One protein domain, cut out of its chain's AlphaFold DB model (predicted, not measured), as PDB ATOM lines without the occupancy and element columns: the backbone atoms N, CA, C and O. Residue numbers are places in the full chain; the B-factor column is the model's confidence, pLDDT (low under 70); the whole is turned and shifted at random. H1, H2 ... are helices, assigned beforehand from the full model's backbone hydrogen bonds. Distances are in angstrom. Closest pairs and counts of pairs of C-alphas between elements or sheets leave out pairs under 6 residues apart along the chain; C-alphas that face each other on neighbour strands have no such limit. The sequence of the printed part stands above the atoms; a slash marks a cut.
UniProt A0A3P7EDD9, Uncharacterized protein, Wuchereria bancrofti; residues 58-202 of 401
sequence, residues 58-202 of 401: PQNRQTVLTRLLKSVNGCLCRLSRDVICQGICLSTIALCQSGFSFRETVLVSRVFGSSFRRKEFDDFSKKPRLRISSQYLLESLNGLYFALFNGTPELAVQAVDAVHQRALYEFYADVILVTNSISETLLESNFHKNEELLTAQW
ATOM      1  N   PRO A  58     283.463 309.259 269.551       91.73
ATOM      2  CA  PRO A  58     284.531 309.727 270.439       91.73
ATOM      3  C   PRO A  58     285.620 308.690 270.756       91.73
ATOM      4  O   PRO A  58     286.780 309.055 270.944       91.73
ATOM      5  N   GLN A  59     285.270 307.399 270.749       91.24
ATOM      6  CA  GLN A  59     286.190 306.288 271.015       91.24
ATOM      7  C   GLN A  59     287.133 305.979 269.838       91.24
ATOM      8  O   GLN A  59     288.290 305.629 270.053       91.24
ATOM      9  N   ASN A  60     286.670 306.103 268.587       92.54
ATOM     10  CA  ASN A  60     287.455 305.736 267.400       92.54
ATOM     11  C   ASN A  60     288.079 306.944 266.684       92.54
ATOM     12  O   ASN A  60     289.035 306.772 265.923       92.54
ATOM     13  N   ARG A  61     287.585 308.163 266.950       93.55
ATOM     14  CA  ARG A  61     287.980 309.383 266.232       93.55
ATOM     15  C   ARG A  61     289.484 309.617 266.249       93.55
ATOM     16  O   ARG A  61     290.053 309.917 265.209       93.55
ATOM     17  N   GLN A  62     290.145 309.410 267.388       93.02
ATOM     18  CA  GLN A  62     291.589 309.625 267.514       93.02
ATOM     19  C   GLN A  62     292.366 308.633 266.648       93.02
ATOM     20  O   GLN A  62     293.274 309.023 265.924       93.02
ATOM     21  N   THR A  63     291.967 307.359 266.637       92.47
ATOM     22  CA  THR A  63     292.590 306.348 265.777       92.47
ATOM     23  C   THR A  63     292.390 306.664 264.296       92.47
ATOM     24  O   THR A  63     293.338 306.546 263.519       92.47
ATOM     25  N   VAL A  64     291.184 307.087 263.900       94.24
ATOM     26  CA  VAL A  64     290.877 307.482 262.516       94.24
ATOM     27  C   VAL A  64     291.713 308.697 262.107       94.24
ATOM     28  O   VAL A  64     292.380 308.649 261.075       94.24
ATOM     29  N   LEU A  65     291.758 309.744 262.935       94.21
ATOM     30  CA  LEU A  65     292.544 310.956 262.687       94.21
ATOM     31  C   LEU A  65     294.040 310.654 262.559       94.21
ATOM     32  O   LEU A  65     294.662 311.068 261.582       94.21
ATOM     33  N   THR A  66     294.609 309.863 263.473       94.38
ATOM     34  CA  THR A  66     296.013 309.427 263.394       94.38
ATOM     35  C   THR A  66     296.282 308.657 262.103       94.38
ATOM     36  O   THR A  66     297.341 308.798 261.492       94.38
ATOM     37  N   ARG A  67     295.322 307.851 261.631       92.41
ATOM     38  CA  ARG A  67     295.456 307.115 260.367       92.41
ATOM     39  C   ARG A  67     295.388 307.988 259.131       92.41
ATOM     40  O   ARG A  67     296.166 307.753 258.206       92.41
ATOM     41  N   LEU A  68     294.507 308.978 259.120       94.07
ATOM     42  CA  LEU A  68     294.448 309.963 258.048       94.07
ATOM     43  C   LEU A  68     295.750 310.763 257.990       94.07
ATOM     44  O   LEU A  68     296.358 310.844 256.925       94.07
ATOM     45  N   LEU A  69     296.241 311.237 259.138       94.73
ATOM     46  CA  LEU A  69     297.509 311.960 259.220       94.73
ATOM     47  C   LEU A  69     298.689 311.104 258.744       94.73
ATOM     48  O   LEU A  69     299.493 311.557 257.936       94.73
ATOM     49  N   LYS A  70     298.742 309.826 259.136       93.48
ATOM     50  CA  LYS A  70     299.739 308.872 258.627       93.48
ATOM     51  C   LYS A  70     299.695 308.731 257.104       93.48
ATOM     52  O   LYS A  70     300.736 308.595 256.463       93.48
ATOM     53  N   SER A  71     298.499 308.744 256.516       92.49
ATOM     54  CA  SER A  71     298.337 308.700 255.061       92.49
ATOM     55  C   SER A  71     298.857 309.975 254.393       92.49
ATOM     56  O   SER A  71     299.513 309.875 253.360       92.49
ATOM     57  N   VAL A  72     298.602 311.147 254.990       93.22
ATOM     58  CA  VAL A  72     299.151 312.436 254.534       93.22
ATOM     59  C   VAL A  72     300.679 312.422 254.614       93.22
ATOM     60  O   VAL A  72     301.352 312.746 253.638       93.22
ATOM     61  N   ASN A  73     301.235 311.935 255.724       93.71
ATOM     62  CA  ASN A  73     302.679 311.799 255.905       93.71
ATOM     63  C   ASN A  73     303.327 310.878 254.859       93.71
ATOM     64  O   ASN A  73     304.437 311.133 254.392       93.71
ATOM     65  N   GLY A  74     302.615 309.833 254.429       92.09
ATOM     66  CA  GLY A  74     303.064 308.926 253.372       92.09
ATOM     67  C   GLY A  74     303.152 309.558 251.977       92.09
ATOM     68  O   GLY A  74     303.796 308.984 251.099       92.09
ATOM     69  N   CYS A  75     302.528 310.718 251.748       92.07
ATOM     70  CA  CYS A  75     302.526 311.402 250.455       92.07
ATOM     71  C   CYS A  75     303.100 312.827 250.483       92.07
ATOM     72  O   CYS A  75     303.007 313.507 249.462       92.07
ATOM     73  N   LEU A  76     303.755 313.260 251.571       89.00
ATOM     74  CA  LEU A  76     304.303 314.625 251.720       89.00
ATOM     75  C   LEU A  76     305.170 315.067 250.538       89.00
ATOM     76  O   LEU A  76     305.039 316.188 250.058       89.00
ATOM     77  N   CYS A  77     306.002 314.168 250.007       85.89
ATOM     78  CA  CYS A  77     306.873 314.460 248.866       85.89
ATOM     79  C   CYS A  77     306.121 314.734 247.549       85.89
ATOM     80  O   CYS A  77     306.711 315.268 246.611       85.89
ATOM     81  N   ARG A  78     304.839 314.361 247.460       88.82
ATOM     82  CA  ARG A  78     303.982 314.541 246.276       88.82
ATOM     83  C   ARG A  78     303.074 315.765 246.376       88.82
ATOM     84  O   ARG A  78     302.417 316.093 245.391       88.82
ATOM     85  N   LEU A  79     302.999 316.398 247.543       87.30
ATOM     86  CA  LEU A  79     302.154 317.562 247.782       87.30
ATOM     87  C   LEU A  79     302.963 318.862 247.649       87.30
ATOM     88  O   LEU A  79     304.195 318.852 247.627       87.30
ATOM     89  N   SER A  80     302.274 320.000 247.549       86.70
ATOM     90  CA  SER A  80     302.922 321.315 247.583       86.70
ATOM     91  C   SER A  80     303.534 321.548 248.964       86.70
ATOM     92  O   SER A  80     302.798 321.753 249.933       86.70
ATOM     93  N   ARG A  81     304.868 321.508 249.039       86.64
ATOM     94  CA  ARG A  81     305.620 321.585 250.299       86.64
ATOM     95  C   ARG A  81     305.243 322.819 251.113       86.64
ATOM     96  O   ARG A  81     304.850 322.655 252.256       86.64
ATOM     97  N   ASP A  82     305.234 323.999 250.502       85.46
ATOM     98  CA  ASP A  82     304.974 325.264 251.206       85.46
ATOM     99  C   ASP A  82     303.620 325.254 251.937       85.46
ATOM    100  O   ASP A  82     303.551 325.486 253.142       85.46
ATOM    101  N   VAL A  83     302.545 324.881 251.232       90.80
ATOM    102  CA  VAL A  83     301.179 324.860 251.785       90.80
ATOM    103  C   VAL A  83     301.013 323.762 252.834       90.80
ATOM    104  O   VAL A  83     300.421 323.993 253.885       90.80
ATOM    105  N   ILE A  84     301.522 322.556 252.564       91.63
ATOM    106  CA  ILE A  84     301.318 321.413 253.458       91.63
ATOM    107  C   ILE A  84     302.183 321.514 254.708       91.63
ATOM    108  O   ILE A  84     301.675 321.269 255.796       91.63
ATOM    109  N   CYS A  85     303.448 321.914 254.585       92.08
ATOM    110  CA  CYS A  85     304.317 322.134 255.736       92.08
ATOM    111  C   CYS A  85     303.737 323.231 256.636       92.08
ATOM    112  O   CYS A  85     303.562 323.004 257.832       92.08
ATOM    113  N   GLN A  86     303.322 324.367 256.061       92.92
ATOM    114  CA  GLN A  86     302.668 325.427 256.828       92.92
ATOM    115  C   GLN A  86     301.367 324.938 257.483       92.92
ATOM    116  O   GLN A  86     301.159 325.176 258.672       92.92
ATOM    117  N   GLY A  87     300.513 324.220 256.748       92.58
ATOM    118  CA  GLY A  87     299.253 323.683 257.264       92.58
ATOM    119  C   GLY A  87     299.443 322.684 258.409       92.58
ATOM    120  O   GLY A  87     298.755 322.780 259.424       92.58
ATOM    121  N   ILE A  88     300.405 321.763 258.296       93.87
ATOM    122  CA  ILE A  88     300.736 320.797 259.357       93.87
ATOM    123  C   ILE A  88     301.276 321.524 260.593       93.87
ATOM    124  O   ILE A  88     300.836 321.232 261.705       93.87
ATOM    125  N   CYS A  89     302.176 322.497 260.422       95.18
ATOM    126  CA  CYS A  89     302.718 323.278 261.535       95.18
ATOM    127  C   CYS A  89     301.622 324.066 262.261       95.18
ATOM    128  O   CYS A  89     301.461 323.916 263.471       95.18
ATOM    129  N   LEU A  90     300.828 324.855 261.530       94.26
ATOM    130  CA  LEU A  90     299.767 325.687 262.107       94.26
ATOM    131  C   LEU A  90     298.678 324.851 262.782       94.26
ATOM    132  O   LEU A  90     298.283 325.155 263.906       94.26
ATOM    133  N   SER A  91     298.219 323.779 262.130       93.99
ATOM    134  CA  SER A  91     297.218 322.883 262.722       93.99
ATOM    135  C   SER A  91     297.750 322.199 263.980       93.99
ATOM    136  O   SER A  91     297.032 322.116 264.973       93.99
ATOM    137  N   THR A  92     299.016 321.772 263.995       95.69
ATOM    138  CA  THR A  92     299.617 321.143 265.178       95.69
ATOM    139  C   THR A  92     299.755 322.133 266.337       95.69
ATOM    140  O   THR A  92     299.431 321.775 267.470       95.69
ATOM    141  N   ILE A  93     300.162 323.378 266.068       94.07
ATOM    142  CA  ILE A  93     300.214 324.455 267.074       94.07
ATOM    143  C   ILE A  93     298.818 324.704 267.647       94.07
ATOM    144  O   ILE A  93     298.636 324.624 268.862       94.07
ATOM    145  N   ALA A  94     297.823 324.908 266.776       93.34
ATOM    146  CA  ALA A  94     296.440 325.144 267.176       93.34
ATOM    147  C   ALA A  94     295.888 323.999 268.036       93.34
ATOM    148  O   ALA A  94     295.266 324.238 269.068       93.34
ATOM    149  N   LEU A  95     296.153 322.749 267.654       94.29
ATOM    150  CA  LEU A  95     295.731 321.562 268.396       94.29
ATOM    151  C   LEU A  95     296.400 321.456 269.774       94.29
ATOM    152  O   LEU A  95     295.732 321.143 270.763       94.29
ATOM    153  N   CYS A  96     297.708 321.708 269.849       94.79
ATOM    154  CA  CYS A  96     298.460 321.597 271.095       94.79
ATOM    155  C   CYS A  96     298.089 322.706 272.083       94.79
ATOM    156  O   CYS A  96     297.957 322.415 273.270       94.79
ATOM    157  N   GLN A  97     297.869 323.929 271.591       93.39
ATOM    158  CA  GLN A  97     297.582 325.121 272.397       93.39
ATOM    159  C   GLN A  97     296.084 325.363 272.661       93.39
ATOM    160  O   GLN A  97     295.753 326.193 273.500       93.39
ATOM    161  N   SER A  98     295.168 324.641 272.002       93.38
ATOM    162  CA  SER A  98     293.718 324.774 272.230       93.38
ATOM    163  C   SER A  98     293.354 324.549 273.701       93.38
ATOM    164  O   SER A  98     293.456 323.426 274.200       93.38
ATOM    165  N   GLY A  99     292.913 325.607 274.385       92.43
ATOM    166  CA  GLY A  99     292.544 325.594 275.805       92.43
ATOM    167  C   GLY A  99     293.721 325.612 276.784       92.43
ATOM    168  O   GLY A  99     293.542 325.278 277.964       92.43
ATOM    169  N   PHE A 100     294.914 325.978 276.306       91.49
ATOM    170  CA  PHE A 100     296.142 326.080 277.089       91.49
ATOM    171  C   PHE A 100     296.823 327.437 276.899       91.49
ATOM    172  O   PHE A 100     296.834 328.005 275.813       91.49
ATOM    173  N   SER A 101     297.457 327.920 277.965       86.62
ATOM    174  CA  SER A 101     298.350 329.079 277.954       86.62
ATOM    175  C   SER A 101     299.738 328.623 278.410       86.62
ATOM    176  O   SER A 101     300.078 328.697 279.594       86.62
ATOM    177  N   PHE A 102     300.515 328.050 277.489       84.27
ATOM    178  CA  PHE A 102     301.877 327.611 277.797       84.27
ATOM    179  C   PHE A 102     302.828 328.802 277.888       84.27
ATOM    180  O   PHE A 102     302.670 329.797 277.180       84.27
ATOM    181  N   ARG A 103     303.832 328.687 278.762       79.78
ATOM    182  CA  ARG A 103     304.922 329.663 278.822       79.78
ATOM    183  C   ARG A 103     305.792 329.531 277.577       79.78
ATOM    184  O   ARG A 103     305.984 328.431 277.062       79.78
ATOM    185  N   GLU A 104     306.335 330.655 277.130       76.32
ATOM    186  CA  GLU A 104     307.341 330.669 276.075       76.32
ATOM    187  C   GLU A 104     308.571 329.869 276.514       76.32
ATOM    188  O   GLU A 104     309.123 330.091 277.595       76.32
ATOM    189  N   THR A 105     308.993 328.920 275.677       81.50
ATOM    190  CA  THR A 105     310.242 328.198 275.900       81.50
ATOM    191  C   THR A 105     311.401 328.863 275.171       81.50
ATOM    192  O   THR A 105     311.245 329.534 274.150       81.50
ATOM    193  N   VAL A 106     312.601 328.589 275.678       85.47
ATOM    194  CA  VAL A 106     313.866 329.054 275.105       85.47
ATOM    195  C   VAL A 106     314.292 328.276 273.858       85.47
ATOM    196  O   VAL A 106     315.321 328.611 273.279       85.47
ATOM    197  N   LEU A 107     313.562 327.229 273.446       84.66
ATOM    198  CA  LEU A 107     313.964 326.367 272.330       84.66
ATOM    199  C   LEU A 107     314.096 327.191 271.051       84.66
ATOM    200  O   LEU A 107     315.153 327.198 270.426       84.66
ATOM    201  N   VAL A 108     313.049 327.941 270.713       83.38
ATOM    202  CA  VAL A 108     313.008 328.771 269.507       83.38
ATOM    203  C   VAL A 108     314.143 329.798 269.518       83.38
ATOM    204  O   VAL A 108     314.845 329.929 268.523       83.38
ATOM    205  N   SER A 109     314.391 330.467 270.646       83.46
ATOM    206  CA  SER A 109     315.475 331.451 270.780       83.46
ATOM    207  C   SER A 109     316.870 330.823 270.738       83.46
ATOM    208  O   SER A 109     317.814 331.454 270.280       83.46
ATOM    209  N   ARG A 110     317.033 329.579 271.199       84.70
ATOM    210  CA  ARG A 110     318.308 328.853 271.093       84.70
ATOM    211  C   ARG A 110     318.573 328.384 269.667       84.70
ATOM    212  O   ARG A 110     319.704 328.476 269.209       84.70
ATOM    213  N   VAL A 111     317.534 327.917 268.974       82.69
ATOM    214  CA  VAL A 111     317.640 327.451 267.587       82.69
ATOM    215  C   VAL A 111     317.769 328.620 266.626       82.69
ATOM    216  O   VAL A 111     318.575 328.511 265.715       82.69
ATOM    217  N   PHE A 112     317.034 329.724 266.831       83.03
ATOM    218  CA  PHE A 112     316.971 330.877 265.921       83.03
ATOM    219  C   PHE A 112     317.703 332.157 266.384       83.03
ATOM    220  O   PHE A 112     317.785 333.134 265.642       83.03
ATOM    221  N   GLY A 113     318.317 332.138 267.564       79.44
ATOM    222  CA  GLY A 113     318.919 333.327 268.167       79.44
ATOM    223  C   GLY A 113     317.878 334.258 268.802       79.44
ATOM    224  O   GLY A 113     316.668 334.095 268.638       79.44
ATOM    225  N   SER A 114     318.353 335.259 269.544       73.81
ATOM    226  CA  SER A 114     317.498 336.238 270.232       73.81
ATOM    227  C   SER A 114     316.761 337.188 269.284       73.81
ATOM    228  O   SER A 114     315.730 337.735 269.661       73.81
ATOM    229  N   SER A 115     317.249 337.365 268.052       68.69
ATOM    230  CA  SER A 115     316.632 338.231 267.035       68.69
ATOM    231  C   SER A 115     315.405 337.612 266.359       68.69
ATOM    232  O   SER A 115     314.789 338.239 265.497       68.69
ATOM    233  N   PHE A 116     315.059 336.370 266.695       74.19
ATOM    234  CA  PHE A 116     313.954 335.674 266.061       74.19
ATOM    235  C   PHE A 116     312.600 336.225 266.513       74.19
ATOM    236  O   PHE A 116     312.203 336.084 267.672       74.19
ATOM    237  N   ARG A 117     311.845 336.800 265.571       72.92
ATOM    238  CA  ARG A 117     310.459 337.209 265.808       72.92
ATOM    239  C   ARG A 117     309.546 335.991 265.700       72.92
ATOM    240  O   ARG A 117     309.253 335.523 264.599       72.92
ATOM    241  N   ARG A 118     309.076 335.500 266.849       75.71
ATOM    242  CA  ARG A 118     308.041 334.461 266.918       75.71
ATOM    243  C   ARG A 118     306.834 334.891 266.086       75.71
ATOM    244  O   ARG A 118     306.418 336.048 266.138       75.71
ATOM    245  N   LYS A 119     306.280 333.964 265.302       77.59
ATOM    246  CA  LYS A 119     305.052 334.251 264.565       77.59
ATOM    247  C   LYS A 119     303.910 334.255 265.574       77.59
ATOM    248  O   LYS A 119     303.713 333.272 266.279       77.59
ATOM    249  N   GLU A 120     303.195 335.366 265.656       75.92
ATOM    250  CA  GLU A 120     301.985 335.448 266.465       75.92
ATOM    251  C   GLU A 120     300.894 334.597 265.807       75.92
ATOM    252  O   GLU A 120     300.706 334.622 264.586       75.92
ATOM    253  N   PHE A 121     300.222 333.793 266.623       78.38
ATOM    254  CA  PHE A 121     299.086 332.977 266.219       78.38
ATOM    255  C   PHE A 121     297.846 333.462 266.960       78.38
ATOM    256  O   PHE A 121     297.965 334.116 268.000       78.38
ATOM    257  N   ASP A 122     296.671 333.102 266.448       79.11
ATOM    258  CA  ASP A 122     295.416 333.334 267.152       79.11
ATOM    259  C   ASP A 122     295.500 332.821 268.591       79.11
ATOM    260  O   ASP A 122     296.058 331.753 268.861       79.11
ATOM    261  N   ASP A 123     294.887 333.557 269.514       82.70
ATOM    262  CA  ASP A 123     294.800 333.132 270.903       82.70
ATOM    263  C   ASP A 123     293.916 331.879 271.024       82.70
ATOM    264  O   ASP A 123     292.682 331.931 271.091       82.70
ATOM    265  N   PHE A 124     294.566 330.714 271.040       85.42
ATOM    266  CA  PHE A 124     293.914 329.418 271.196       85.42
ATOM    267  C   PHE A 124     293.508 329.122 272.647       85.42
ATOM    268  O   PHE A 124     292.812 328.130 272.881       85.42
ATOM    269  N   SER A 125     293.877 329.967 273.620       83.99
ATOM    270  CA  SER A 125     293.580 329.731 275.040       83.99
ATOM    271  C   SER A 125     292.080 329.755 275.348       83.99
ATOM    272  O   SER A 125     291.623 329.039 276.236       83.99
ATOM    273  N   LYS A 126     291.301 330.513 274.563       86.88
ATOM    274  CA  LYS A 126     289.835 330.609 274.674       86.88
ATOM    275  C   LYS A 126     289.094 329.428 274.044       86.88
ATOM    276  O   LYS A 126     287.891 329.282 274.247       86.88
ATOM    277  N   LYS A 127     289.780 328.593 273.256       89.13
ATOM    278  CA  LYS A 127     289.185 327.397 272.643       89.13
ATOM    279  C   LYS A 127     289.086 326.272 273.681       89.13
ATOM    280  O   LYS A 127     289.900 326.220 274.599       89.13
ATOM    281  N   PRO A 128     288.129 325.337 273.563       91.89
ATOM    282  CA  PRO A 128     288.053 324.215 274.490       91.89
ATOM    283  C   PRO A 128     289.288 323.310 274.363       91.89
ATOM    284  O   PRO A 128     289.897 323.183 273.294       91.89
ATOM    285  N   ARG A 129     289.652 322.650 275.466       93.11
ATOM    286  CA  ARG A 129     290.761 321.689 275.482       93.11
ATOM    287  C   ARG A 129     290.405 320.463 274.653       93.11
ATOM    288  O   ARG A 129     289.453 319.749 274.957       93.11
ATOM    289  N   LEU A 130     291.201 320.190 273.626       92.42
ATOM    290  CA  LEU A 130     291.013 319.030 272.757       92.42
ATOM    291  C   LEU A 130     291.756 317.824 273.327       92.42
ATOM    292  O   LEU A 130     292.957 317.910 273.548       92.42
ATOM    293  N   ARG A 131     291.089 316.682 273.521       91.85
ATOM    294  CA  ARG A 131     291.759 315.412 273.867       91.85
ATOM    295  C   ARG A 131     292.538 314.915 272.644       91.85
ATOM    296  O   ARG A 131     291.930 314.714 271.597       91.85
ATOM    297  N   ILE A 132     293.848 314.698 272.764       93.44
ATOM    298  CA  ILE A 132     294.711 314.235 271.663       93.44
ATOM    299  C   ILE A 132     295.509 313.026 272.138       93.44
ATOM    300  O   ILE A 132     296.090 313.064 273.213       93.44
ATOM    301  N   SER A 133     295.543 311.951 271.349       94.63
ATOM    302  CA  SER A 133     296.334 310.759 271.695       94.63
ATOM    303  C   SER A 133     297.842 310.965 271.480       94.63
ATOM    304  O   SER A 133     298.241 311.656 270.540       94.63
ATOM    305  N   SER A 134     298.693 310.288 272.264       96.56
ATOM    306  CA  SER A 134     300.154 310.319 272.057       96.56
ATOM    307  C   SER A 134     300.546 309.874 270.640       96.56
ATOM    308  O   SER A 134     301.379 310.497 269.987       96.56
ATOM    309  N   GLN A 135     299.857 308.859 270.103       95.32
ATOM    310  CA  GLN A 135     300.060 308.354 268.742       95.32
ATOM    311  C   GLN A 135     299.787 309.407 267.664       95.32
ATOM    312  O   GLN A 135     300.472 309.416 266.642       95.32
ATOM    313  N   TYR A 136     298.795 310.276 267.878       96.34
ATOM    314  CA  TYR A 136     298.519 311.382 266.967       96.34
ATOM    315  C   TYR A 136     299.689 312.364 266.960       96.34
ATOM    316  O   TYR A 136     300.200 312.679 265.892       96.34
ATOM    317  N   LEU A 137     300.174 312.770 268.141       97.45
ATOM    318  CA  LEU A 137     301.306 313.694 268.264       97.45
ATOM    319  C   LEU A 137     302.602 313.119 267.679       97.45
ATOM    320  O   LEU A 137     303.338 313.844 267.018       97.45
ATOM    321  N   LEU A 138     302.869 311.821 267.854       97.47
ATOM    322  CA  LEU A 138     304.011 311.152 267.216       97.47
ATOM    323  C   LEU A 138     303.925 311.192 265.685       97.47
ATOM    324  O   LEU A 138     304.931 311.400 265.006       97.47
ATOM    325  N   GLU A 139     302.730 311.009 265.126       96.13
ATOM    326  CA  GLU A 139     302.521 311.116 263.683       96.13
ATOM    327  C   GLU A 139     302.582 312.587 263.221       96.13
ATOM    328  O   GLU A 139     303.159 312.864 262.173       96.13
ATOM    329  N   SER A 140     302.116 313.554 264.018       96.77
ATOM    330  CA  SER A 140     302.344 314.985 263.760       96.77
ATOM    331  C   SER A 140     303.832 315.320 263.728       96.77
ATOM    332  O   SER A 140     304.279 315.975 262.792       96.77
ATOM    333  N   LEU A 141     304.624 314.815 264.681       97.39
ATOM    334  CA  LEU A 141     306.073 315.029 264.729       97.39
ATOM    335  C   LEU A 141     306.788 314.495 263.487       97.39
ATOM    336  O   LEU A 141     307.737 315.119 263.031       97.39
ATOM    337  N   ASN A 142     306.312 313.399 262.892       95.56
ATOM    338  CA  ASN A 142     306.841 312.901 261.620       95.56
ATOM    339  C   ASN A 142     306.637 313.921 260.477       95.56
ATOM    340  O   ASN A 142     307.548 314.175 259.688       95.56
ATOM    341  N   GLY A 143     305.466 314.565 260.423       94.72
ATOM    342  CA  GLY A 143     305.182 315.647 259.474       94.72
ATOM    343  C   GLY A 143     305.961 316.935 259.774       94.72
ATOM    344  O   GLY A 143     306.488 317.563 258.857       94.72
ATOM    345  N   LEU A 144     306.103 317.302 261.051       95.88
ATOM    346  CA  LEU A 144     306.913 318.451 261.475       95.88
ATOM    347  C   LEU A 144     308.397 318.248 261.165       95.88
ATOM    348  O   LEU A 144     309.057 319.173 260.701       95.88
ATOM    349  N   TYR A 145     308.910 317.030 261.349       94.71
ATOM    350  CA  TYR A 145     310.280 316.687 260.991       94.71
ATOM    351  C   TYR A 145     310.525 316.845 259.491       94.71
ATOM    352  O   TYR A 145     311.558 317.363 259.085       94.71
ATOM    353  N   PHE A 146     309.554 316.486 258.647       93.14
ATOM    354  CA  PHE A 146     309.620 316.819 257.226       93.14
ATOM    355  C   PHE A 146     309.639 318.342 257.003       93.14
ATOM    356  O   PHE A 146     310.491 318.830 256.263       93.14
ATOM    357  N   ALA A 147     308.759 319.099 257.665       92.97
ATOM    358  CA  ALA A 147     308.666 320.554 257.523       92.97
ATOM    359  C   ALA A 147     309.946 321.305 257.943       92.97
ATOM    360  O   ALA A 147     310.286 322.303 257.302       92.97
ATOM    361  N   LEU A 148     310.688 320.792 258.936       91.90
ATOM    362  CA  LEU A 148     311.990 321.327 259.366       91.90
ATOM    363  C   LEU A 148     313.001 321.436 258.216       91.90
ATOM    364  O   LEU A 148     313.791 322.370 258.188       91.90
ATOM    365  N   PHE A 149     312.960 320.518 257.246       89.15
ATOM    366  CA  PHE A 149     313.931 320.463 256.145       89.15
ATOM    367  C   PHE A 149     313.326 320.800 254.772       89.15
ATOM    368  O   PHE A 149     313.982 320.608 253.753       89.15
ATOM    369  N   ASN A 150     312.065 321.245 254.713       86.32
ATOM    370  CA  ASN A 150     311.325 321.384 253.449       86.32
ATOM    371  C   ASN A 150     310.595 322.729 253.276       86.32
ATOM    372  O   ASN A 150     309.642 322.797 252.500       86.32
ATOM    373  N   GLY A 151     311.052 323.791 253.945       77.57
ATOM    374  CA  GLY A 151     310.679 325.174 253.605       77.57
ATOM    375  C   GLY A 151     309.984 325.986 254.697       77.57
ATOM    376  O   GLY A 151     309.740 327.166 254.481       77.57
ATOM    377  N   THR A 152     309.679 325.410 255.865       86.79
ATOM    378  CA  THR A 152     309.116 326.175 256.996       86.79
ATOM    379  C   THR A 152     309.768 325.794 258.336       86.79
ATOM    380  O   THR A 152     309.047 325.375 259.255       86.79
ATOM    381  N   PRO A 153     311.107 325.874 258.473       88.99
ATOM    382  CA  PRO A 153     311.792 325.470 259.699       88.99
ATOM    383  C   PRO A 153     311.341 326.292 260.909       88.99
ATOM    384  O   PRO A 153     311.075 325.727 261.965       88.99
ATOM    385  N   GLU A 154     311.141 327.599 260.754       89.61
ATOM    386  CA  GLU A 154     310.746 328.518 261.827       89.61
ATOM    387  C   GLU A 154     309.411 328.123 262.467       89.61
ATOM    388  O   GLU A 154     309.256 328.130 263.692       89.61
ATOM    389  N   LEU A 155     308.435 327.764 261.629       91.31
ATOM    390  CA  LEU A 155     307.125 327.296 262.079       91.31
ATOM    391  C   LEU A 155     307.194 325.881 262.640       91.31
ATOM    392  O   LEU A 155     306.501 325.579 263.609       91.31
ATOM    393  N   ALA A 156     308.017 325.018 262.048       93.60
ATOM    394  CA  ALA A 156     308.156 323.640 262.493       93.60
ATOM    395  C   ALA A 156     308.794 323.558 263.886       93.60
ATOM    396  O   ALA A 156     308.311 322.805 264.724       93.60
ATOM    397  N   VAL A 157     309.797 324.384 264.182       93.44
ATOM    398  CA  VAL A 157     310.402 324.485 265.519       93.44
ATOM    399  C   VAL A 157     309.394 324.999 266.553       93.44
ATOM    400  O   VAL A 157     309.281 324.419 267.630       93.44
ATOM    401  N   GLN A 158     308.604 326.028 266.221       92.65
ATOM    402  CA  GLN A 158     307.516 326.506 267.093       92.65
ATOM    403  C   GLN A 158     306.454 325.424 267.335       92.65
ATOM    404  O   GLN A 158     305.936 325.289 268.443       92.65
ATOM    405  N   ALA A 159     306.143 324.621 266.317       94.88
ATOM    406  CA  ALA A 159     305.218 323.503 266.445       94.88
ATOM    407  C   ALA A 159     305.791 322.363 267.301       94.88
ATOM    408  O   ALA A 159     305.070 321.827 268.140       94.88
ATOM    409  N   VAL A 160     307.072 322.017 267.142       95.79
ATOM    410  CA  VAL A 160     307.763 321.028 267.992       95.79
ATOM    411  C   VAL A 160     307.748 321.477 269.451       95.79
ATOM    412  O   VAL A 160     307.452 320.671 270.332       95.79
ATOM    413  N   ASP A 161     307.984 322.764 269.702       94.46
ATOM    414  CA  ASP A 161     307.907 323.350 271.038       94.46
ATOM    415  C   ASP A 161     306.496 323.246 271.648       94.46
ATOM    416  O   ASP A 161     306.320 322.768 272.770       94.46
ATOM    417  N   ALA A 162     305.464 323.598 270.874       94.38
ATOM    418  CA  ALA A 162     304.072 323.461 271.301       94.38
ATOM    419  C   ALA A 162     303.698 321.997 271.614       94.38
ATOM    420  O   ALA A 162     303.015 321.734 272.607       94.38
ATOM    421  N   VAL A 163     304.172 321.038 270.807       96.70
ATOM    422  CA  VAL A 163     303.985 319.597 271.057       96.70
ATOM    423  C   VAL A 163     304.704 319.166 272.331       96.70
ATOM    424  O   VAL A 163     304.132 318.413 273.117       96.70
ATOM    425  N   HIS A 164     305.925 319.649 272.564       96.45
ATOM    426  CA  HIS A 164     306.695 319.324 273.762       96.45
ATOM    427  C   HIS A 164     305.984 319.805 275.033       96.45
ATOM    428  O   HIS A 164     305.752 319.010 275.944       96.45
ATOM    429  N   GLN A 165     305.541 321.066 275.063       95.23
ATOM    430  CA  GLN A 165     304.763 321.611 276.183       95.23
ATOM    431  C   GLN A 165     303.475 320.822 276.424       95.23
ATOM    432  O   GLN A 165     303.137 320.488 277.563       95.23
ATOM    433  N   ARG A 166     302.782 320.447 275.344       95.58
ATOM    434  CA  ARG A 166     301.577 319.631 275.451       95.58
ATOM    435  C   ARG A 166     301.861 318.229 275.994       95.58
ATOM    436  O   ARG A 166     301.099 317.730 276.817       95.58
ATOM    437  N   ALA A 167     302.954 317.605 275.565       96.59
ATOM    438  CA  ALA A 167     303.357 316.281 276.020       96.59
ATOM    439  C   ALA A 167     303.775 316.270 277.497       96.59
ATOM    440  O   ALA A 167     303.464 315.308 278.196       96.59
ATOM    441  N   LEU A 168     304.417 317.344 277.979       95.67
ATOM    442  CA  LEU A 168     304.719 317.535 279.400       95.67
ATOM    443  C   LEU A 168     303.442 317.626 280.242       95.67
ATOM    444  O   LEU A 168     303.368 316.994 281.291       95.67
ATOM    445  N   TYR A 169     302.431 318.362 279.771       95.21
ATOM    446  CA  TYR A 169     301.150 318.483 280.473       95.21
ATOM    447  C   TYR A 169     300.387 317.147 280.554       95.21
ATOM    448  O   TYR A 169     299.844 316.809 281.601       95.21
ATOM    449  N   GLU A 170     300.348 316.377 279.461       95.05
ATOM    450  CA  GLU A 170     299.626 315.091 279.391       95.05
ATOM    451  C   GLU A 170     300.462 313.888 279.887       95.05
ATOM    452  O   GLU A 170     299.963 312.763 279.927       95.05
ATOM    453  N   PHE A 171     301.734 314.098 280.246       96.51
ATOM    454  CA  PHE A 171     302.704 313.059 280.625       96.51
ATOM    455  C   PHE A 171     302.930 311.967 279.556       96.51
ATOM    456  O   PHE A 171     303.116 310.787 279.867       96.51
ATOM    457  N   TYR A 172     302.971 312.348 278.276       97.51
ATOM    458  CA  TYR A 172     303.267 311.427 277.169       97.51
ATOM    459  C   TYR A 172     304.773 311.203 277.002       97.51
ATOM    460  O   TYR A 172     305.446 311.895 276.237       97.51
ATOM    461  N   ALA A 173     305.307 310.217 277.726       97.84
ATOM    462  CA  ALA A 173     306.738 309.905 277.758       97.84
ATOM    463  C   ALA A 173     307.343 309.597 276.373       97.84
ATOM    464  O   ALA A 173     308.465 310.003 276.079       97.84
ATOM    465  N   ASP A 174     306.594 308.911 275.508       97.29
ATOM    466  CA  ASP A 174     306.977 308.608 274.126       97.29
ATOM    467  C   ASP A 174     307.140 309.880 273.277       97.29
ATOM    468  O   ASP A 174     308.130 310.029 272.559       97.29
ATOM    469  N   VAL A 175     306.212 310.829 273.398       97.93
ATOM    470  CA  VAL A 175     306.257 312.121 272.695       97.93
ATOM    471  C   VAL A 175     307.362 313.021 273.258       97.93
ATOM    472  O   VAL A 175     308.090 313.654 272.490       97.93
ATOM    473  N   ILE A 176     307.542 313.051 274.584       97.87
ATOM    474  CA  ILE A 176     308.624 313.803 275.245       97.87
ATOM    475  C   ILE A 176     309.991 313.307 274.753       97.87
ATOM    476  O   ILE A 176     310.849 314.114 274.404       97.87
ATOM    477  N   LEU A 177     310.183 311.988 274.658       97.82
ATOM    478  CA  LEU A 177     311.424 311.401 274.151       97.82
ATOM    479  C   LEU A 177     311.734 311.866 272.721       97.82
ATOM    480  O   LEU A 177     312.854 312.292 272.436       97.82
ATOM    481  N   VAL A 178     310.746 311.802 271.824       97.60
ATOM    482  CA  VAL A 178     310.936 312.183 270.418       97.60
ATOM    483  C   VAL A 178     311.176 313.685 270.283       97.60
ATOM    484  O   VAL A 178     312.110 314.084 269.592       97.60
ATOM    485  N   THR A 179     310.396 314.521 270.969       96.95
ATOM    486  CA  THR A 179     310.593 315.981 270.941       96.95
ATOM    487  C   THR A 179     311.969 316.377 271.458       96.95
ATOM    488  O   THR A 179     312.650 317.134 270.779       96.95
ATOM    489  N   ASN A 180     312.434 315.800 272.570       95.83
ATOM    490  CA  ASN A 180     313.794 316.033 273.065       95.83
ATOM    491  C   ASN A 180     314.855 315.604 272.047       95.83
ATOM    492  O   ASN A 180     315.786 316.358 271.796       95.83
ATOM    493  N   SER A 181     314.700 314.442 271.401       95.96
ATOM    494  CA  SER A 181     315.657 313.996 270.375       95.96
ATOM    495  C   SER A 181     315.738 314.949 269.177       95.96
ATOM    496  O   SER A 181     316.825 315.201 268.654       95.96
ATOM    497  N   ILE A 182     314.597 315.516 268.766       94.91
ATOM    498  CA  ILE A 182     314.543 316.527 267.708       94.91
ATOM    499  C   ILE A 182     315.234 317.796 268.205       94.91
ATOM    500  O   ILE A 182     316.135 318.271 267.529       94.91
ATOM    501  N   SER A 183     314.884 318.298 269.393       92.89
ATOM    502  CA  SER A 183     315.493 319.493 269.989       92.89
ATOM    503  C   SER A 183     317.013 319.395 270.082       92.89
ATOM    504  O   SER A 183     317.694 320.312 269.642       92.89
ATOM    505  N   GLU A 184     317.561 318.280 270.571       91.76
ATOM    506  CA  GLU A 184     319.015 318.082 270.631       91.76
ATOM    507  C   GLU A 184     319.639 318.076 269.229       91.76
ATOM    508  O   GLU A 184     320.622 318.770 268.985       91.76
ATOM    509  N   THR A 185     319.007 317.406 268.259       90.86
ATOM    510  CA  THR A 185     319.466 317.436 266.858       90.86
ATOM    511  C   THR A 185     319.472 318.865 266.295       90.86
ATOM    512  O   THR A 185     320.402 319.247 265.581       90.86
ATOM    513  N   LEU A 186     318.453 319.672 266.625       89.36
ATOM    514  CA  LEU A 186     318.342 321.080 266.223       89.36
ATOM    515  C   LEU A 186     319.396 321.984 266.879       89.36
ATOM    516  O   LEU A 186     319.717 323.031 266.328       89.36
ATOM    517  N   LEU A 187     319.895 321.618 268.059       86.57
ATOM    518  CA  LEU A 187     320.910 322.383 268.784       86.57
ATOM    519  C   LEU A 187     322.333 321.973 268.378       86.57
ATOM    520  O   LEU A 187     323.215 322.826 268.300       86.57
ATOM    521  N   GLU A 188     322.562 320.687 268.096       82.64
ATOM    522  CA  GLU A 188     323.847 320.169 267.611       82.64
ATOM    523  C   GLU A 188     324.150 320.635 266.186       82.64
ATOM    524  O   GLU A 188     325.267 321.056 265.861       82.64
ATOM    525  N   SER A 189     323.144 320.579 265.313       66.49
ATOM    526  CA  SER A 189     323.245 321.210 264.008       66.49
ATOM    527  C   SER A 189     323.077 322.709 264.218       66.49
ATOM    528  O   SER A 189     322.028 323.172 264.629       66.49
ATOM    529  N   ASN A 190     324.123 323.502 263.978       57.36
ATOM    530  CA  ASN A 190     323.999 324.959 263.981       57.36
ATOM    531  C   ASN A 190     323.026 325.366 262.854       57.36
ATOM    532  O   ASN A 190     323.482 325.672 261.752       57.36
ATOM    533  N   PHE A 191     321.709 325.339 263.104       57.26
ATOM    534  CA  PHE A 191     320.653 325.523 262.097       57.26
ATOM    535  C   PHE A 191     320.841 326.822 261.292       57.26
ATOM    536  O   PHE A 191     320.539 326.868 260.105       57.26
ATOM    537  N   HIS A 192     321.473 327.826 261.901       52.62
ATOM    538  CA  HIS A 192     321.841 329.114 261.298       52.62
ATOM    539  C   HIS A 192     322.996 329.130 260.323       52.62
ATOM    540  O   HIS A 192     323.080 330.024 259.490       52.62
ATOM    541  N   LYS A 193     323.944 328.204 260.443       50.21
ATOM    542  CA  LYS A 193     325.160 328.255 259.614       50.21
ATOM    543  C   LYS A 193     324.941 327.638 258.233       50.21
ATOM    544  O   LYS A 193     325.859 327.591 257.427       50.21
ATOM    545  N   ASN A 194     323.724 327.167 257.979       46.23
ATOM    546  CA  ASN A 194     323.437 326.112 257.029       46.23
ATOM    547  C   ASN A 194     322.289 326.468 256.080       46.23
ATOM    548  O   ASN A 194     321.604 325.569 255.601       46.23
ATOM    549  N   GLU A 195     322.098 327.744 255.742       49.79
ATOM    550  CA  GLU A 195     321.178 328.125 254.657       49.79
ATOM    551  C   GLU A 195     321.553 327.406 253.334       49.79
ATOM    552  O   GLU A 195     320.685 326.957 252.587       49.79
ATOM    553  N   GLU A 196     322.847 327.125 253.117       46.21
ATOM    554  CA  GLU A 196     323.327 326.246 252.033       46.21
ATOM    555  C   GLU A 196     323.104 324.742 252.297       46.21
ATOM    556  O   GLU A 196     322.882 323.963 251.367       46.21
ATOM    557  N   LEU A 197     323.111 324.302 253.557       44.46
ATOM    558  CA  LEU A 197     322.987 322.888 253.936       44.46
ATOM    559  C   LEU A 197     321.529 322.392 253.932       44.46
ATOM    560  O   LEU A 197     321.287 321.218 253.642       44.46
ATOM    561  N   LEU A 198     320.559 323.295 254.117       46.33
ATOM    562  CA  LEU A 198     319.122 323.022 253.969       46.33
ATOM    563  C   LEU A 198     318.730 322.667 252.521       46.33
ATOM    564  O   LEU A 198     317.725 321.994 252.302       46.33
ATOM    565  N   THR A 199     319.565 323.022 251.538       44.30
ATOM    566  CA  THR A 199     319.418 322.575 250.140       44.30
ATOM    567  C   THR A 199     320.308 321.361 249.816       44.30
ATOM    568  O   THR A 199     320.010 320.594 248.899       44.30
ATOM    569  N   ALA A 200     321.388 321.137 250.575       38.55
ATOM    570  CA  ALA A 200     322.426 320.158 250.238       38.55
ATOM    571  C   ALA A 200     322.271 318.770 250.890       38.55
ATOM    572  O   ALA A 200     322.859 317.810 250.395       38.55
ATOM    573  N   GLN A 201     321.460 318.597 251.942       39.55
ATOM    574  CA  GLN A 201     321.408 317.314 252.669       39.55
ATOM    575  C   GLN A 201     320.707 316.161 251.906       39.55
ATOM    576  O   GLN A 201     320.761 315.008 252.333       39.55
ATOM    577  N   TRP A 202     320.127 316.436 250.729       34.44
ATOM    578  CA  TRP A 202     319.595 315.428 249.792       34.44
ATOM    579  C   TRP A 202     320.402 315.285 248.491       34.44
ATOM    580  O   TRP A 202     319.971 314.606 247.554       34.44
TER     581      TRP A 202
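Overview. This is residues 58 to 202 of the 401 residues of an uncharacterized protein of Wuchereria bancrofti (UniProt A0A3P7EDD9). Look first for an up-and-down bundle of four helices, H2, H4, H5 and H6, in which H4 and H5 make the core, with H2 packed on one side of that pair and H6 on the other. H1 lies along the outside of H4, the short H3 packs on H5 and H6, the long stretch 113 to 133 runs round the outside, and the little H7 touches no helix. The printed part has 145 residues with seven named helices, H1 to H7 in order along the chain, and no named strand; its class is all helix. It is compact, with a radius of gyration of the C-alphas of 14.8 A, and spans 46 by 35 by 28 A.

Arrangement. Begin at H5, residues 153 to 170, the longest helix. It forms a helical hairpin with H4, residues 134 to 148: they touch, opposite ways at a shallow tilt of 17 degrees, and their closest C-alphas, those of Leu 144 and Ala 156, are 5.4 A apart. H5 forms a second hairpin with H6, residues 173 to 188, at 33 degrees, a shallow tilt only just short of steep; residues 160 to 168 of H5 touch residues 173 to 180 of H6, closest at the C-alphas of His 164 and Thr 179, 5.9 A. H2, residues 81 to 97, touches H5, closest at the C-alphas of Ile 93 and Ala 159, 5.1 A, and is apart from H6. H2 also touches H4, opposite ways at a steep tilt of 39 degrees, closest at the C-alphas of Cys 85 and Ala 147, 5.0 A. Farther out, H1, residues 61 to 73, touches H4 and runs the same way, closest at the C-alphas of Thr 66 and Tyr 136, 4.8 A. H3, residues 107 to 112, touches residues 183 to 187 of H6, closest at the C-alphas of Val 111 and Leu 187, 6.1 A. In H1 to H6 every O i to N i+4 pair is within hydrogen-bond range; H7, residues 197 to 200, is too short for such a pair.

Along the chain. Find C-alpha 153 at (311.792, 325.470, 259.699); from there H5 runs 25.4 A to C-alpha 170. H1 begins at C-alpha 61, (287.980, 309.383, 266.232), and covers 18.1 A. H2 covers 23.8 A, H4 20.6 A and H6 22.4 A. H7 ends at C-alpha 200, (322.426, 320.158, 250.238).

Size, cuts and confidence. The C-alphas farthest apart, those of Gln 59 and Glu 196, are 46.2 A apart. The printed part has no cut, and its one long link joins H3 to H4. Mean pLDDT of the printed part is 86.5; look for values under 70 at residue 115 and residues 189 to 202.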